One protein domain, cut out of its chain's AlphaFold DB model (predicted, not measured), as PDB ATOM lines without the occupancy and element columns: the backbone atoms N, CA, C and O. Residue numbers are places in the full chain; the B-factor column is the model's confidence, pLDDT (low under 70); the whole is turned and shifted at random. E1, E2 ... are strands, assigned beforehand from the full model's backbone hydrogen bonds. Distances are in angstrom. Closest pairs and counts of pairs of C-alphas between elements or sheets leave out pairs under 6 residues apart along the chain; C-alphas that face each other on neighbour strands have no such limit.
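Overview. This is residues 342 to 465 of the 465 residues of an uncharacterized protein of Thermoplasmatales archaeon (UniProt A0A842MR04). One sheet of ten strands folds back on itself into a sandwich: E1, E4, E5, the later part of E7 and the start of E8 make one layer, and E2, E3, E6, the earlier part of E7, E9 and E10 make the other. E7 and E8 bend over from one layer to the other and join them, while the edges at E1 and E2 stay open to each other; the links E1 to E2, E3 to E4 and E5 to E6 also pass between the layers. The printed part has 124 residues, with ten named strands, E1 to E10 in chain order, and no named helix: all strand. The sheet is branched at E7, and its neighbour pairs are antiparallel. The whole is compact, with a radius of gyration of the C-alphas of 13.7 A and spans of 38 by 31 by 23 A.

Along the chain. E1, residues 344 to 350, begins at C-alpha 344 (255.037, 217.656, 197.631) and is 20.2 A long. E2, residues 355 to 363, is 26.2 A long, and E3, residues 366 to 374, 24.9 A. E4 is residues 378 to 384, 20.5 A, and E5 residues 389 to 394, 17.2 A. E6, residues 400 to 409, is 24.9 A long and bends by 64 degrees at residue 403. E7, residues 413 to 431, is the longest strand by residues; it bends by 159 degrees at residue 422, C-alpha (245.196, 211.882, 217.167), and its ends are 12.1 A apart. E8, residues 439 to 447, is 21.6 A long and bends by 86 degrees at residue 442. E9 is residues 451 to 456, 16.2 A, and E10 residues 459 to 462, 10.1 A, ending at C-alpha 462 (237.615, 223.884, 207.448).

Arrangement. Edge strand E1 is antiparallel to E4, with N 347 and O 381 2.8 A apart. E5 lies on the other side of E4, in a hairpin with it; N 392 and O 382 are 2.8 A apart. E5 pairs with E7 through N 393 and O 427, 2.8 A. E2 and E3 form a hairpin, with N 361 and O 368 at 2.8 A, and E6 lies on the other side of E3, with N 369 and O 406 at 2.8 A. E7 pairs in a staggered way: on one side E6 is beside residues 413 to 422 and E5 beside 424 to 431; on the other side E9 is beside 413 to 418 and E8 beside 421 to 430. Within hydrogen-bond range are N 405 and O 417 across the neighbours E6 and E7, 2.8 A apart, N 445 and O 423 across the neighbours E8 and E7, 2.8 A apart, and N 453 and O 416 across the neighbours E9 and E7, 2.8 A apart. E6, E7 and E8 form a meander, each strand the antiparallel neighbour of the one before. E9 and E10 form a hairpin, with N 461 and O 454 at 2.8 A. E1 and E2 are apart, and the closest C-alphas of E4 and E6, those of Phe 379 and Leu 400, are 8.0 A apart.

Size, cuts and confidence. The C-alphas farthest apart, those of Phe 352 and Ile 435, are 39.8 A from each other. The printed part has no cut and no long link; E7 to E8 is short, and the other links are tight. Mean pLDDT of the printed part is 92.1, with Phe 352 and Gly 465, the chain's last residue, under 70.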
ATOM      1  N   SER A 342     259.045 220.197 200.671       86.75
ATOM      2  CA  SER A 342     258.730 220.848 199.398       86.75
ATOM      3  C   SER A 342     257.215 220.918 199.181       86.75
ATOM      4  O   SER A 342     256.436 220.530 200.056       86.75
ATOM      5  N   GLN A 343     256.778 221.415 198.017       88.44
ATOM      6  CA  GLN A 343     255.358 221.469 197.636       88.44
ATOM      7  C   GLN A 343     254.669 220.098 197.746       88.44
ATOM      8  O   GLN A 343     253.550 220.004 198.251       88.44
ATOM      9  N   GLU A 344     255.350 219.044 197.295       93.50
ATOM     10  CA  GLU A 344     255.037 217.656 197.631       93.50
ATOM     11  C   GLU A 344     256.084 217.161 198.623       93.50
ATOM     12  O   GLU A 344     257.274 217.144 198.300       93.50
ATOM     13  N   GLY A 345     255.668 216.794 199.826       93.06
ATOM     14  CA  GLY A 345     256.585 216.543 200.929       93.06
ATOM     15  C   GLY A 345     256.042 215.555 201.944       93.06
ATOM     16  O   GLY A 345     254.909 215.090 201.836       93.06
ATOM     17  N   TYR A 346     256.885 215.216 202.913       93.38
ATOM     18  CA  TYR A 346     256.526 214.334 204.014       93.38
ATOM     19  C   TYR A 346     257.395 214.571 205.252       93.38
ATOM     20  O   TYR A 346     258.493 215.123 205.168       93.38
ATOM     21  N   LEU A 347     256.905 214.100 206.393       91.19
ATOM     22  CA  LEU A 347     257.653 213.851 207.617       91.19
ATOM     23  C   LEU A 347     257.258 212.455 208.104       91.19
ATOM     24  O   LEU A 347     256.080 212.185 208.326       91.19
ATOM     25  N   LYS A 348     258.249 211.586 208.265       91.81
ATOM     26  CA  LYS A 348     258.087 210.208 208.712       91.81
ATOM     27  C   LYS A 348     258.941 209.962 209.945       91.81
ATOM     28  O   LYS A 348     260.074 210.428 210.019       91.81
ATOM     29  N   VAL A 349     258.404 209.235 210.906       88.88
ATOM     30  CA  VAL A 349     259.069 208.856 212.148       88.88
ATOM     31  C   VAL A 349     258.787 207.383 212.371       88.88
ATOM     32  O   VAL A 349     257.638 207.004 212.554       88.88
ATOM     33  N   ASP A 350     259.837 206.575 212.359       86.88
ATOM     34  CA  ASP A 350     259.801 205.161 212.714       86.88
ATOM     35  C   ASP A 350     260.724 204.962 213.930       86.88
ATOM     36  O   ASP A 350     261.901 205.322 213.869       86.88
ATOM     37  N   GLY A 351     260.244 204.430 215.052       76.12
ATOM     38  CA  GLY A 351     261.067 204.279 216.258       76.12
ATOM     39  C   GLY A 351     260.277 204.210 217.562       76.12
ATOM     40  O   GLY A 351     259.136 203.786 217.574       76.12
ATOM     41  N   PHE A 352     260.880 204.585 218.693       69.62
ATOM     42  CA  PHE A 352     260.256 204.388 220.008       69.62
ATOM     43  C   PHE A 352     259.240 205.467 220.406       69.62
ATOM     44  O   PHE A 352     259.376 206.656 220.115       69.62
ATOM     45  N   LYS A 353     258.285 205.039 221.235       76.62
ATOM     46  CA  LYS A 353     257.328 205.893 221.950       76.62
ATOM     47  C   LYS A 353     258.033 206.803 222.968       76.62
ATOM     48  O   LYS A 353     258.919 206.378 223.706       76.62
ATOM     49  N   GLY A 354     257.565 208.039 223.078       78.94
ATOM     50  CA  GLY A 354     258.027 209.089 223.987       78.94
ATOM     51  C   GLY A 354     258.821 210.214 223.314       78.94
ATOM     52  O   GLY A 354     259.112 211.214 223.978       78.94
ATOM     53  N   LEU A 355     259.140 210.074 222.024       85.12
ATOM     54  CA  LEU A 355     259.877 211.066 221.244       85.12
ATOM     55  C   LEU A 355     259.113 212.388 221.186       85.12
ATOM     56  O   LEU A 355     257.921 212.401 220.873       85.12
ATOM     57  N   LYS A 356     259.798 213.507 221.423       88.94
ATOM     58  CA  LYS A 356     259.246 214.828 221.117       88.94
ATOM     59  C   LYS A 356     260.045 215.471 219.993       88.94
ATOM     60  O   LYS A 356     261.257 215.643 220.125       88.94
ATOM     61  N   ILE A 357     259.334 215.847 218.935       88.38
ATOM     62  CA  ILE A 357     259.871 216.527 217.758       88.38
ATOM     63  C   ILE A 357     259.346 217.960 217.737       88.38
ATOM     64  O   ILE A 357     258.174 218.217 218.026       88.38
ATOM     65  N   GLU A 358     260.216 218.896 217.380       91.94
ATOM     66  CA  GLU A 358     259.848 220.260 217.032       91.94
ATOM     67  C   GLU A 358     260.670 220.708 215.825       91.94
ATOM     68  O   GLU A 358     261.896 220.611 215.815       91.94
ATOM     69  N   VAL A 359     259.988 221.182 214.788       89.81
ATOM     70  CA  VAL A 359     260.616 221.688 213.567       89.81
ATOM     71  C   VAL A 359     260.042 223.058 213.280       89.81
ATOM     72  O   VAL A 359     258.822 223.233 213.288       89.81
ATOM     73  N   LYS A 360     260.915 224.020 212.999       92.62
ATOM     74  CA  LYS A 360     260.546 225.346 212.516       92.62
ATOM     75  C   LYS A 360     261.472 225.723 211.372       92.62
ATOM     76  O   LYS A 360     262.675 225.829 211.575       92.62
ATOM     77  N   ILE A 361     260.912 225.910 210.186       88.81
ATOM     78  CA  ILE A 361     261.650 226.216 208.963       88.81
ATOM     79  C   ILE A 361     260.905 227.313 208.202       88.81
ATOM     80  O   ILE A 361     259.689 227.237 208.029       88.81
ATOM     81  N   GLU A 362     261.636 228.320 207.742       88.31
ATOM     82  CA  GLU A 362     261.131 229.465 206.994       88.31
ATOM     83  C   GLU A 362     262.146 229.875 205.917       88.31
ATOM     84  O   GLU A 362     263.245 230.337 206.225       88.31
ATOM     85  N   PHE A 363     261.786 229.691 204.643       85.69
ATOM     86  CA  PHE A 363     262.607 230.082 203.489       85.69
ATOM     87  C   PHE A 363     261.731 230.297 202.250       85.69
ATOM     88  O   PHE A 363     260.758 229.580 202.059       85.69
ATOM     89  N   ASP A 364     262.045 231.280 201.400       83.75
ATOM     90  CA  ASP A 364     261.410 231.500 200.083       83.75
ATOM     91  C   ASP A 364     259.866 231.406 200.047       83.75
ATOM     92  O   ASP A 364     259.257 230.866 199.123       83.75
ATOM     93  N   GLY A 365     259.203 231.954 201.072       85.44
ATOM     94  CA  GLY A 365     257.741 231.936 201.201       85.44
ATOM     95  C   GLY A 365     257.157 230.590 201.645       85.44
ATOM     96  O   GLY A 365     255.937 230.469 201.752       85.44
ATOM     97  N   PHE A 366     257.996 229.595 201.911       88.94
ATOM     98  CA  PHE A 366     257.660 228.366 202.609       88.94
ATOM     99  C   PHE A 366     257.808 228.575 204.119       88.94
ATOM    100  O   PHE A 366     258.829 229.078 204.588       88.94
ATOM    101  N   TYR A 367     256.805 228.164 204.885       92.62
ATOM    102  CA  TYR A 367     256.833 228.156 206.343       92.62
ATOM    103  C   TYR A 367     256.314 226.814 206.842       92.62
ATOM    104  O   TYR A 367     255.202 226.417 206.506       92.62
ATOM    105  N   LEU A 368     257.103 226.128 207.663       92.44
ATOM    106  CA  LEU A 368     256.709 224.918 208.371       92.44
ATOM    107  C   LEU A 368     257.001 225.098 209.854       92.44
ATOM    108  O   LEU A 368     258.137 225.350 210.248       92.44
ATOM    109  N   LYS A 369     255.986 224.890 210.682       94.62
ATOM    110  CA  LYS A 369     256.128 224.712 212.119       94.62
ATOM    111  C   LYS A 369     255.351 223.477 212.540       94.62
ATOM    112  O   LYS A 369     254.134 223.437 212.391       94.62
ATOM    113  N   THR A 370     256.042 222.484 213.078       93.00
ATOM    114  CA  THR A 370     255.409 221.270 213.596       93.00
ATOM    115  C   THR A 370     255.959 220.914 214.965       93.00
ATOM    116  O   THR A 370     257.147 221.089 215.229       93.00
ATOM    117  N   SER A 371     255.093 220.415 215.840       94.00
ATOM    118  CA  SER A 371     255.474 219.850 217.129       94.00
ATOM    119  C   SER A 371     254.582 218.665 217.471       94.00
ATOM    120  O   SER A 371     253.381 218.685 217.198       94.00
ATOM    121  N   SER A 372     255.177 217.627 218.045       91.44
ATOM    122  CA  SER A 372     254.481 216.390 218.385       91.44
ATOM    123  C   SER A 372     255.185 215.637 219.506       91.44
ATOM    124  O   SER A 372     256.409 215.675 219.639       91.44
ATOM    125  N   VAL A 373     254.397 214.899 220.288       90.88
ATOM    126  CA  VAL A 373     254.858 213.872 221.227       90.88
ATOM    127  C   VAL A 373     254.363 212.516 220.731       90.88
ATOM    128  O   VAL A 373     253.170 212.214 220.786       90.88
ATOM    129  N   HIS A 374     255.279 211.692 220.241       87.75
ATOM    130  CA  HIS A 374     254.990 210.401 219.627       87.75
ATOM    131  C   HIS A 374     254.776 209.352 220.708       87.75
ATOM    132  O   HIS A 374     255.735 208.893 221.305       87.75
ATOM    133  N   GLN A 375     253.531 208.952 220.971       87.06
ATOM    134  CA  GLN A 375     253.243 207.688 221.672       87.06
ATOM    135  C   GLN A 375     253.054 206.535 220.671       87.06
ATOM    136  O   GLN A 375     252.648 205.442 221.066       87.06
ATOM    137  N   ALA A 376     253.346 206.804 219.398       85.62
ATOM    138  CA  ALA A 376     253.302 205.890 218.278       85.62
ATOM    139  C   ALA A 376     254.724 205.494 217.865       85.62
ATOM    140  O   ALA A 376     255.622 206.340 217.898       85.62
ATOM    141  N   GLU A 377     254.920 204.237 217.478       87.56
ATOM    142  CA  GLU A 377     256.172 203.751 216.896       87.56
ATOM    143  C   GLU A 377     256.322 204.144 215.428       87.56
ATOM    144  O   GLU A 377     257.432 204.233 214.908       87.56
ATOM    145  N   HIS A 378     255.197 204.429 214.780       91.06
ATOM    146  CA  HIS A 378     255.132 204.912 213.417       91.06
ATOM    147  C   HIS A 378     254.309 206.200 213.357       91.06
ATOM    148  O   HIS A 378     253.234 206.313 213.945       91.06
ATOM    149  N   PHE A 379     254.818 207.189 212.635       92.88
ATOM    150  CA  PHE A 379     254.064 208.361 212.224       92.88
ATOM    151  C   PHE A 379     254.494 208.774 210.828       92.88
ATOM    152  O   PHE A 379     255.677 208.989 210.578       92.88
ATOM    153  N   GLU A 380     253.527 208.981 209.951       95.31
ATOM    154  CA  GLU A 380     253.728 209.613 208.662       95.31
ATOM    155  C   GLU A 380     252.724 210.747 208.493       95.31
ATOM    156  O   GLU A 380     251.525 210.584 208.702       95.31
ATOM    157  N   ILE A 381     253.216 211.901 208.064       95.88
ATOM    158  CA  ILE A 381     252.400 212.917 207.417       95.88
ATOM    159  C   ILE A 381     253.010 213.211 206.054       95.88
ATOM    160  O   ILE A 381     254.192 213.538 205.958       95.88
ATOM    161  N   SER A 382     252.215 213.121 204.995       97.44
ATOM    162  CA  SER A 382     252.633 213.486 203.641       97.44
ATOM    163  C   SER A 382     251.608 214.394 202.979       97.44
ATOM    164  O   SER A 382     250.424 214.397 203.321       97.44
ATOM    165  N   TRP A 383     252.064 215.248 202.071       96.31
ATOM    166  CA  TRP A 383     251.234 216.290 201.480       96.31
ATOM    167  C   TRP A 383     251.599 216.568 200.030       96.31
ATOM    168  O   TRP A 383     252.739 216.399 199.600       96.31
ATOM    169  N   ASN A 384     250.621 217.090 199.294       96.19
ATOM    170  CA  ASN A 384     250.805 217.735 198.003       96.19
ATOM    171  C   ASN A 384     249.966 219.019 197.961       96.19
ATOM    172  O   ASN A 384     248.735 218.979 197.875       96.19
ATOM    173  N   LEU A 385     250.654 220.161 198.024       92.25
ATOM    174  CA  LEU A 385     250.071 221.500 197.999       92.25
ATOM    175  C   LEU A 385     249.834 221.972 196.555       92.25
ATOM    176  O   LEU A 385     250.544 222.834 196.035       92.25
ATOM    177  N   SER A 386     248.854 221.382 195.874       92.50
ATOM    178  CA  SER A 386     248.448 221.793 194.524       92.50
ATOM    179  C   SER A 386     246.949 221.581 194.291       92.50
ATOM    180  O   SER A 386     246.202 221.279 195.222       92.50
ATOM    181  N   ILE A 387     246.476 221.801 193.063       91.06
ATOM    182  CA  ILE A 387     245.121 221.442 192.634       91.06
ATOM    183  C   ILE A 387     245.275 220.509 191.425       91.06
ATOM    184  O   ILE A 387     245.695 220.979 190.366       91.06
ATOM    185  N   PRO A 388     244.945 219.212 191.545       94.25
ATOM    186  CA  PRO A 388     244.452 218.520 192.741       94.25
ATOM    187  C   PRO A 388     245.530 218.319 193.816       94.25
ATOM    188  O   PRO A 388     246.692 218.133 193.483       94.25
ATOM    189  N   GLY A 389     245.143 218.289 195.091       95.25
ATOM    190  CA  GLY A 389     246.078 218.146 196.214       95.25
ATOM    191  C   GLY A 389     245.569 217.214 197.310       95.25
ATOM    192  O   GLY A 389     244.427 216.739 197.262       95.25
ATOM    193  N   TYR A 390     246.439 216.913 198.276       97.25
ATOM    194  CA  TYR A 390     246.106 216.048 199.407       97.25
ATOM    195  C   TYR A 390     246.959 216.305 200.654       97.25
ATOM    196  O   TYR A 390     248.041 216.888 200.587       97.25
ATOM    197  N   ILE A 391     246.469 215.780 201.775       97.62
ATOM    198  CA  ILE A 391     247.227 215.472 202.986       97.62
ATOM    199  C   ILE A 391     246.890 214.049 203.432       97.62
ATOM    200  O   ILE A 391     245.727 213.647 203.402       97.62
ATOM    201  N   PHE A 392     247.910 213.301 203.824       98.25
ATOM    202  CA  PHE A 392     247.844 211.950 204.359       98.25
ATOM    203  C   PHE A 392     248.467 211.927 205.754       98.25
ATOM    204  O   PHE A 392     249.469 212.604 205.980       98.25
ATOM    205  N   ILE A 393     247.857 211.187 206.676       97.25
ATOM    206  CA  ILE A 393     248.319 211.000 208.049       97.25
ATOM    207  C   ILE A 393     248.162 209.524 208.412       97.25
ATOM    208  O   ILE A 393     247.072 208.963 208.280       97.25
ATOM    209  N   ASP A 394     249.226 208.928 208.932       97.00
ATOM    210  CA  ASP A 394     249.223 207.575 209.471       97.00
ATOM    211  C   ASP A 394     249.945 207.543 210.817       97.00
ATOM    212  O   ASP A 394     251.003 208.149 210.977       97.00
ATOM    213  N   THR A 395     249.356 206.873 211.803       94.75
ATOM    214  CA  THR A 395     249.996 206.594 213.094       94.75
ATOM    215  C   THR A 395     250.004 205.101 213.407       94.75
ATOM    216  O   THR A 395     250.219 204.732 214.559       94.75
ATOM    217  N   ASP A 396     249.701 204.248 212.418       94.06
ATOM    218  CA  ASP A 396     249.488 202.805 212.582       94.06
ATOM    219  C   ASP A 396     248.514 202.488 213.733       94.06
ATOM    220  O   ASP A 396     248.722 201.608 214.568       94.06
ATOM    221  N   ASN A 397     247.446 203.291 213.826       91.50
ATOM    222  CA  ASN A 397     246.428 203.205 214.873       91.50
ATOM    223  C   ASN A 397     246.956 203.407 216.315       91.50
ATOM    224  O   ASN A 397     246.280 203.089 217.298       91.50
ATOM    225  N   GLU A 398     248.139 204.005 216.466       92.94
ATOM    226  CA  GLU A 398     248.699 204.435 217.743       92.94
ATOM    227  C   GLU A 398     248.506 205.939 217.977       92.94
ATOM    228  O   GLU A 398     248.030 206.682 217.120       92.94
ATOM    229  N   THR A 399     248.822 206.414 219.182       91.38
ATOM    230  CA  THR A 399     248.516 207.792 219.588       91.38
ATOM    231  C   THR A 399     249.664 208.761 219.300       91.38
ATOM    232  O   THR A 399     250.793 208.560 219.741       91.38
ATOM    233  N   LEU A 400     249.354 209.895 218.675       91.31
ATOM    234  CA  LEU A 400     250.212 211.082 218.650       91.31
ATOM    235  C   LEU A 400     249.602 212.150 219.562       91.31
ATOM    236  O   LEU A 400     248.418 212.455 219.441       91.31
ATOM    237  N   SER A 401     250.380 212.707 220.489       91.38
ATOM    238  CA  SER A 401     249.929 213.706 221.468       91.38
ATOM    239  C   SER A 401     250.542 215.085 221.214       91.38
ATOM    240  O   SER A 401     251.620 215.189 220.639       91.38
ATOM    241  N   GLN A 402     249.876 216.137 221.699       90.62
ATOM    242  CA  GLN A 402     250.277 217.544 221.571       90.62
ATOM    243  C   GLN A 402     250.676 217.901 220.134       90.62
ATOM    244  O   GLN A 402     251.745 218.460 219.901       90.62
ATOM    245  N   TYR A 403     249.839 217.515 219.173       93.00
ATOM    246  CA  TYR A 403     250.162 217.621 217.761       93.00
ATOM    247  C   TYR A 403     249.764 218.988 217.202       93.00
ATOM    248  O   TYR A 403     248.606 219.404 217.254       93.00
ATOM    249  N   SER A 404     250.745 219.687 216.646       95.06
ATOM    250  CA  SER A 404     250.563 220.924 215.900       95.06
ATOM    251  C   SER A 404     251.346 220.819 214.603       95.06
ATOM    252  O   SER A 404     252.516 220.449 214.620       95.06
ATOM    253  N   PHE A 405     250.708 221.146 213.488       96.25
ATOM    254  CA  PHE A 405     251.307 221.174 212.165       96.25
ATOM    255  C   PHE A 405     250.775 222.384 211.409       96.25
ATOM    256  O   PHE A 405     249.586 222.477 211.117       96.25
ATOM    257  N   ASN A 406     251.659 223.318 211.098       96.50
ATOM    258  CA  ASN A 406     251.352 224.512 210.333       96.50
ATOM    259  C   ASN A 406     252.329 224.603 209.169       96.50
ATOM    260  O   ASN A 406     253.528 224.783 209.369       96.50
ATOM    261  N   LEU A 407     251.801 224.465 207.965       95.62
ATOM    262  CA  LEU A 407     252.542 224.509 206.723       95.62
ATOM    263  C   LEU A 407     251.900 225.552 205.814       95.62
ATOM    264  O   LEU A 407     250.704 225.465 205.544       95.62
ATOM    265  N   THR A 408     252.667 226.505 205.295       94.69
ATOM    266  CA  THR A 408     252.207 227.442 204.264       94.69
ATOM    267  C   THR A 408     253.244 227.594 203.156       94.69
ATOM    268  O   THR A 408     254.447 227.480 203.375       94.69
ATOM    269  N   LEU A 409     252.764 227.832 201.936       93.00
ATOM    270  CA  LEU A 409     253.574 228.062 200.746       93.00
ATOM    271  C   LEU A 409     253.039 229.282 199.994       93.00
ATOM    272  O   LEU A 409     251.908 229.279 199.497       93.00
ATOM    273  N   ALA A 410     253.872 230.320 199.916       89.88
ATOM    274  CA  ALA A 410     253.637 231.592 199.235       89.88
ATOM    275  C   ALA A 410     252.306 232.275 199.607       89.88
ATOM    276  O   ALA A 410     251.748 233.019 198.805       89.88
ATOM    277  N   ASN A 411     251.765 231.982 200.798       87.50
ATOM    278  CA  ASN A 411     250.409 232.357 201.227       87.50
ATOM    279  C   ASN A 411     249.291 231.945 200.250       87.50
ATOM    280  O   ASN A 411     248.182 232.464 200.326       87.50
ATOM    281  N   ASN A 412     249.567 231.001 199.350       91.00
ATOM    282  CA  ASN A 412     248.603 230.477 198.388       91.00
ATOM    283  C   ASN A 412     248.067 229.124 198.840       91.00
ATOM    284  O   ASN A 412     246.866 228.887 198.753       91.00
ATOM    285  N   PHE A 413     248.944 228.263 199.353       94.44
ATOM    286  CA  PHE A 413     248.579 226.949 199.864       94.44
ATOM    287  C   PHE A 413     249.003 226.790 201.314       94.44
ATOM    288  O   PHE A 413     249.999 227.374 201.739       94.44
ATOM    289  N   GLY A 414     248.276 225.978 202.070       94.81
ATOM    290  CA  GLY A 414     248.677 225.654 203.428       94.81
ATOM    291  C   GLY A 414     247.807 224.614 204.106       94.81
ATOM    292  O   GLY A 414     246.731 224.266 203.626       94.81
ATOM    293  N   ILE A 415     248.300 224.110 205.225       97.06
ATOM    294  CA  ILE A 415     247.670 223.108 206.072       97.06
ATOM    295  C   ILE A 415     247.884 223.562 207.510       97.06
ATOM    296  O   ILE A 415     249.007 223.869 207.903       97.06
ATOM    297  N   LEU A 416     246.810 223.586 208.291       97.44
ATOM    298  CA  LEU A 416     246.855 223.854 209.719       97.44
ATOM    299  C   LEU A 416     246.123 222.735 210.445       97.44
ATOM    300  O   LEU A 416     244.922 222.553 210.239       97.44
ATOM    301  N   ILE A 417     246.847 222.016 211.293       96.56
ATOM    302  CA  ILE A 417     246.313 221.019 212.210       96.56
ATOM    303  C   ILE A 417     246.771 221.389 213.615       96.56
ATOM    304  O   ILE A 417     247.966 221.496 213.867       96.56
ATOM    305  N   GLU A 418     245.835 221.571 214.537       95.88
ATOM    306  CA  GLU A 418     246.138 221.738 215.958       95.88
ATOM    307  C   GLU A 418     245.190 220.873 216.765       95.88
ATOM    308  O   GLU A 418     243.968 220.942 216.600       95.88
ATOM    309  N   ILE A 419     245.769 220.011 217.596       93.38
ATOM    310  CA  ILE A 419     245.010 218.993 218.301       93.38
ATOM    311  C   ILE A 419     245.794 218.395 219.465       93.38
ATOM    312  O   ILE A 419     247.005 218.176 219.407       93.38
ATOM    313  N   LYS A 420     245.091 218.060 220.548       92.62
ATOM    314  CA  LYS A 420     245.743 217.428 221.695       92.62
ATOM    315  C   LYS A 420     246.164 215.992 221.426       92.62
ATOM    316  O   LYS A 420     247.213 215.588 221.919       92.62
ATOM    317  N   SER A 421     245.354 215.206 220.724       92.88
ATOM    318  CA  SER A 421     245.669 213.806 220.457       92.88
ATOM    319  C   SER A 421     244.982 213.295 219.199       92.88
ATOM    320  O   SER A 421     243.775 213.487 219.058       92.88
ATOM    321  N   ILE A 422     245.725 212.583 218.348       94.19
ATOM    322  CA  ILE A 422     245.196 211.882 217.167       94.19
ATOM    323  C   ILE A 422     245.564 210.403 217.176       94.19
ATOM    324  O   ILE A 422     246.585 210.009 217.740       94.19
ATOM    325  N   VAL A 423     244.722 209.620 216.509       95.25
ATOM    326  CA  VAL A 423     244.988 208.261 216.043       95.25
ATOM    327  C   VAL A 423     244.514 208.192 214.593       95.25
ATOM    328  O   VAL A 423     243.376 208.569 214.304       95.25
ATOM    329  N   ALA A 424     245.369 207.743 213.683       95.81
ATOM    330  CA  ALA A 424     245.074 207.643 212.266       95.81
ATOM    331  C   ALA A 424     245.542 206.296 211.705       95.81
ATOM    332  O   ALA A 424     246.567 205.763 212.119       95.81
ATOM    333  N   GLU A 425     244.788 205.762 210.750       96.81
ATOM    334  CA  GLU A 425     245.198 204.604 209.955       96.81
ATOM    335  C   GLU A 425     244.858 204.908 208.497       96.81
ATOM    336  O   GLU A 425     243.681 205.013 208.121       96.81
ATOM    337  N   ASN A 426     245.905 205.104 207.691       96.25
ATOM    338  CA  ASN A 426     245.806 205.481 206.282       96.25
ATOM    339  C   ASN A 426     244.846 206.665 206.010       96.25
ATOM    340  O   ASN A 426     244.100 206.654 205.026       96.25
ATOM    341  N   PHE A 427     244.805 207.673 206.888       97.75
ATOM    342  CA  PHE A 427     243.853 208.773 206.754       97.75
ATOM    343  C   PHE A 427     244.289 209.747 205.668       97.75
ATOM    344  O   PHE A 427     245.392 210.282 205.715       97.75
ATOM    345  N   LYS A 428     243.404 210.055 204.721       98.00
ATOM    346  CA  LYS A 428     243.699 211.008 203.652       98.00
ATOM    347  C   LYS A 428     242.556 211.970 203.412       98.00
ATOM    348  O   LYS A 428     241.396 211.578 203.311       98.00
ATOM    349  N   VAL A 429     242.911 213.240 203.255       97.50
ATOM    350  CA  VAL A 429     242.026 214.321 202.823       97.50
ATOM    351  C   VAL A 429     242.527 214.824 201.477       97.50
ATOM    352  O   VAL A 429     243.693 215.187 201.347       97.50
ATOM    353  N   SER A 430     241.663 214.864 200.466       97.31
ATOM    354  CA  SER A 430     242.018 215.324 199.119       97.31
ATOM    355  C   SER A 430     241.022 216.335 198.559       97.31
ATOM    356  O   SER A 430     239.850 216.364 198.943       97.31
ATOM    357  N   TRP A 431     241.496 217.176 197.641       95.75
ATOM    358  CA  TRP A 431     240.705 218.205 196.966       95.75
ATOM    359  C   TRP A 431     241.078 218.302 195.484       95.75
ATOM    360  O   TRP A 431     242.176 217.942 195.064       95.75
ATOM    361  N   GLN A 432     240.136 218.789 194.674       94.00
ATOM    362  CA  GLN A 432     240.246 218.811 193.205       94.00
ATOM    363  C   GLN A 432     239.991 220.199 192.591       94.00
ATOM    364  O   GLN A 432     240.101 220.363 191.380       94.00
ATOM    365  N   LYS A 433     239.584 221.192 193.393       89.75
ATOM    366  CA  LYS A 433     239.117 222.510 192.928       89.75
ATOM    367  C   LYS A 433     239.591 223.625 193.862       89.75
ATOM    368  O   LYS A 433     239.909 223.351 195.014       89.75
ATOM    369  N   GLU A 434     239.573 224.865 193.367       84.50
ATOM    370  CA  GLU A 434     239.948 226.078 194.120       84.50
ATOM    371  C   GLU A 434     239.039 226.351 195.324       84.50
ATOM    372  O   GLU A 434     239.512 226.759 196.379       84.50
ATOM    373  N   ILE A 435     237.737 226.093 195.167       88.94
ATOM    374  CA  ILE A 435     236.788 225.993 196.279       88.94
ATOM    375  C   ILE A 435     236.670 224.496 196.586       88.94
ATOM    376  O   ILE A 435     236.054 223.766 195.793       88.94
ATOM    377  N   PRO A 436     237.311 224.003 197.658       86.75
ATOM    378  CA  PRO A 436     237.470 222.575 197.863       86.75
ATOM    379  C   PRO A 436     236.160 221.920 198.303       86.75
ATOM    380  O   PRO A 436     235.421 222.435 199.138       86.75
ATOM    381  N   ILE A 437     235.912 220.725 197.769       90.38
ATOM    382  CA  ILE A 437     235.069 219.715 198.410       90.38
ATOM    383  C   ILE A 437     236.045 218.646 198.890       90.38
ATOM    384  O   ILE A 437     236.717 218.025 198.065       90.38
ATOM    385  N   PHE A 438     236.169 218.483 200.206       95.44
ATOM    386  CA  PHE A 438     237.134 217.555 200.785       95.44
ATOM    387  C   PHE A 438     236.622 216.118 200.717       95.44
ATOM    388  O   PHE A 438     235.589 215.782 201.297       95.44
ATOM    389  N   HIS A 439     237.382 215.261 200.043       95.69
ATOM    390  CA  HIS A 439     237.179 213.818 200.055       95.69
ATOM    391  C   HIS A 439     238.055 213.201 201.139       95.69
ATOM    392  O   HIS A 439     239.255 213.470 201.173       95.69
ATOM    393  N   LYS A 440     237.448 212.398 202.018       96.69
ATOM    394  CA  LYS A 440     238.107 211.783 203.173       96.69
ATOM    395  C   LYS A 440     238.051 210.267 203.052       96.69
ATOM    396  O   LYS A 440     236.982 209.724 202.778       96.69
ATOM    397  N   GLU A 441     239.175 209.610 203.279       96.88
ATOM    398  CA  GLU A 441     239.312 208.154 203.301       96.88
ATOM    399  C   GLU A 441     240.221 207.726 204.460       96.88
ATOM    400  O   GLU A 441     240.955 208.551 205.004       96.88
ATOM    401  N   GLY A 442     240.139 206.455 204.862       96.31
ATOM    402  CA  GLY A 442     240.858 205.924 206.024       96.31
ATOM    403  C   GLY A 442     240.180 206.217 207.365       96.31
ATOM    404  O   GLY A 442     239.018 206.635 207.423       96.31
ATOM    405  N   TYR A 443     240.905 205.958 208.451       96.31
ATOM    406  CA  TYR A 443     240.426 206.115 209.823       96.31
ATOM    407  C   TYR A 443     241.125 207.281 210.518       96.31
ATOM    408  O   TYR A 443     242.346 207.382 210.481       96.31
ATOM    409  N   PHE A 444     240.352 208.146 211.175       94.88
ATOM    410  CA  PHE A 444     240.869 209.273 211.950       94.88
ATOM    411  C   PHE A 444     240.023 209.483 213.199       94.88
ATOM    412  O   PHE A 444     238.827 209.775 213.118       94.88
ATOM    413  N   MET A 445     240.657 209.339 214.354       93.94
ATOM    414  CA  MET A 445     240.081 209.594 215.664       93.94
ATOM    415  C   MET A 445     240.871 210.704 216.347       93.94
ATOM    416  O   MET A 445     242.098 210.751 216.289       93.94
ATOM    417  N   PHE A 446     240.153 211.582 217.036       91.06
ATOM    418  CA  PHE A 446     240.742 212.658 217.809       91.06
ATOM    419  C   PHE A 446     240.106 212.795 219.185       91.06
ATOM    420  O   PHE A 446     238.944 212.438 219.389       91.06
ATOM    421  N   LEU A 447     240.879 213.340 220.123       85.12
ATOM    422  CA  LEU A 447     240.406 213.732 221.445       85.12
ATOM    423  C   LEU A 447     240.530 215.249 221.604       85.12
ATOM    424  O   LEU A 447     241.575 215.819 221.291       85.12
ATOM    425  N   GLU A 448     239.485 215.853 222.176       84.06
ATOM    426  CA  GLU A 448     239.327 217.303 222.378       84.06
ATOM    427  C   GLU A 448     239.110 218.090 221.069       84.06
ATOM    428  O   GLU A 448     238.704 217.517 220.059       84.06
ATOM    429  N   GLU A 449     239.234 219.417 221.113       86.44
ATOM    430  CA  GLU A 449     238.944 220.300 219.978       86.44
ATOM    431  C   GLU A 449     239.989 220.123 218.861       86.44
ATOM    432  O   GLU A 449     241.194 220.140 219.116       86.44
ATOM    433  N   LEU A 450     239.510 219.932 217.626       92.75
ATOM    434  CA  LEU A 450     240.325 219.781 216.422       92.75
ATOM    435  C   LEU A 450     240.235 221.055 215.587       92.75
ATOM    436  O   LEU A 450     239.157 221.409 215.107       92.75
ATOM    437  N   ILE A 451     241.380 221.666 215.303       95.94
ATOM    438  CA  ILE A 451     241.513 222.604 214.190       95.94
ATOM    439  C   ILE A 451     242.133 221.825 213.038       95.94
ATOM    440  O   ILE A 451     243.251 221.341 213.167       95.94
ATOM    441  N   PHE A 452     241.418 221.697 211.920       96.69
ATOM    442  CA  PHE A 452     241.967 221.162 210.672       96.69
ATOM    443  C   PHE A 452     241.489 222.022 209.509       96.69
ATOM    444  O   PHE A 452     240.331 221.936 209.089       96.69
ATOM    445  N   LYS A 453     242.395 222.843 208.980       97.56
ATOM    446  CA  LYS A 453     242.135 223.750 207.864       97.56
ATOM    447  C   LYS A 453     243.122 223.531 206.726       97.56
ATOM    448  O   LYS A 453     244.291 223.235 206.955       97.56
ATOM    449  N   VAL A 454     242.650 223.733 205.501       96.94
ATOM    450  CA  VAL A 454     243.487 223.776 204.295       96.94
ATOM    451  C   VAL A 454     243.320 225.143 203.646       96.94
ATOM    452  O   VAL A 454     242.198 225.603 203.443       96.94
ATOM    453  N   MET A 455     244.432 225.802 203.338       96.25
ATOM    454  CA  MET A 455     244.459 227.055 202.599       96.25
ATOM    455  C   MET A 455     244.598 226.779 201.108       96.25
ATOM    456  O   MET A 455     245.498 226.048 200.693       96.25
ATOM    457  N   ILE A 456     243.719 227.384 200.310       94.81
ATOM    458  CA  ILE A 456     243.761 227.350 198.846       94.81
ATOM    459  C   ILE A 456     243.518 228.769 198.335       94.81
ATOM    460  O   ILE A 456     242.538 229.411 198.713       94.81
ATOM    461  N   ASN A 457     244.427 229.265 197.494       92.94
ATOM    462  CA  ASN A 457     244.451 230.640 196.986       92.94
ATOM    463  C   ASN A 457     244.330 231.700 198.103       92.94
ATOM    464  O   ASN A 457     243.619 232.693 197.958       92.94
ATOM    465  N   GLY A 458     244.994 231.462 199.241       93.38
ATOM    466  CA  GLY A 458     245.022 232.384 200.385       93.38
ATOM    467  C   GLY A 458     243.783 232.368 201.287       93.38
ATOM    468  O   GLY A 458     243.706 233.155 202.230       93.38
ATOM    469  N   ILE A 459     242.820 231.475 201.036       95.88
ATOM    470  CA  ILE A 459     241.608 231.316 201.851       95.88
ATOM    471  C   ILE A 459     241.684 229.995 202.614       95.88
ATOM    472  O   ILE A 459     241.903 228.951 202.006       95.88
ATOM    473  N   TRP A 460     241.482 230.034 203.934       96.75
ATOM    474  CA  TRP A 460     241.412 228.847 204.791       96.75
ATOM    475  C   TRP A 460     240.011 228.230 204.781       96.75
ATOM    476  O   TRP A 460     239.029 228.918 205.052       96.75
ATOM    477  N   TYR A 461     239.938 226.924 204.535       96.69
ATOM    478  CA  TYR A 461     238.711 226.131 204.544       96.69
ATOM    479  C   TYR A 461     238.787 225.054 205.627       96.69
ATOM    480  O   TYR A 461     239.773 224.318 205.698       96.69
ATOM    481  N   ASP A 462     237.740 224.941 206.445       96.06
ATOM    482  CA  ASP A 462     237.615 223.884 207.448       96.06
ATOM    483  C   ASP A 462     237.402 222.520 206.785       96.06
ATOM    484  O   ASP A 462     236.517 222.340 205.945       96.06
ATOM    485  N   VAL A 463     238.211 221.535 207.176       94.38
ATOM    486  CA  VAL A 463     238.122 220.174 206.633       94.38
ATOM    487  C   VAL A 463     236.918 219.434 207.203       94.38
ATOM    488  O   VAL A 463     236.273 218.665 206.486       94.38
ATOM    489  N   PHE A 464     236.617 219.622 208.491       88.44
ATOM    490  CA  PHE A 464     235.579 218.862 209.195       88.44
ATOM    491  C   PHE A 464     234.195 219.504 209.245       88.44
ATOM    492  O   PHE A 464     233.266 218.745 209.501       88.44
ATOM    493  N   GLY A 465     234.059 220.774 208.841       66.06
ATOM    494  CA  GLY A 465     232.768 221.426 208.584       66.06
ATOM    495  C   GLY A 465     231.917 221.625 209.824       66.06
ATOM    496  O   GLY A 465     231.182 220.677 210.176       66.06
TER     497      GLY A 465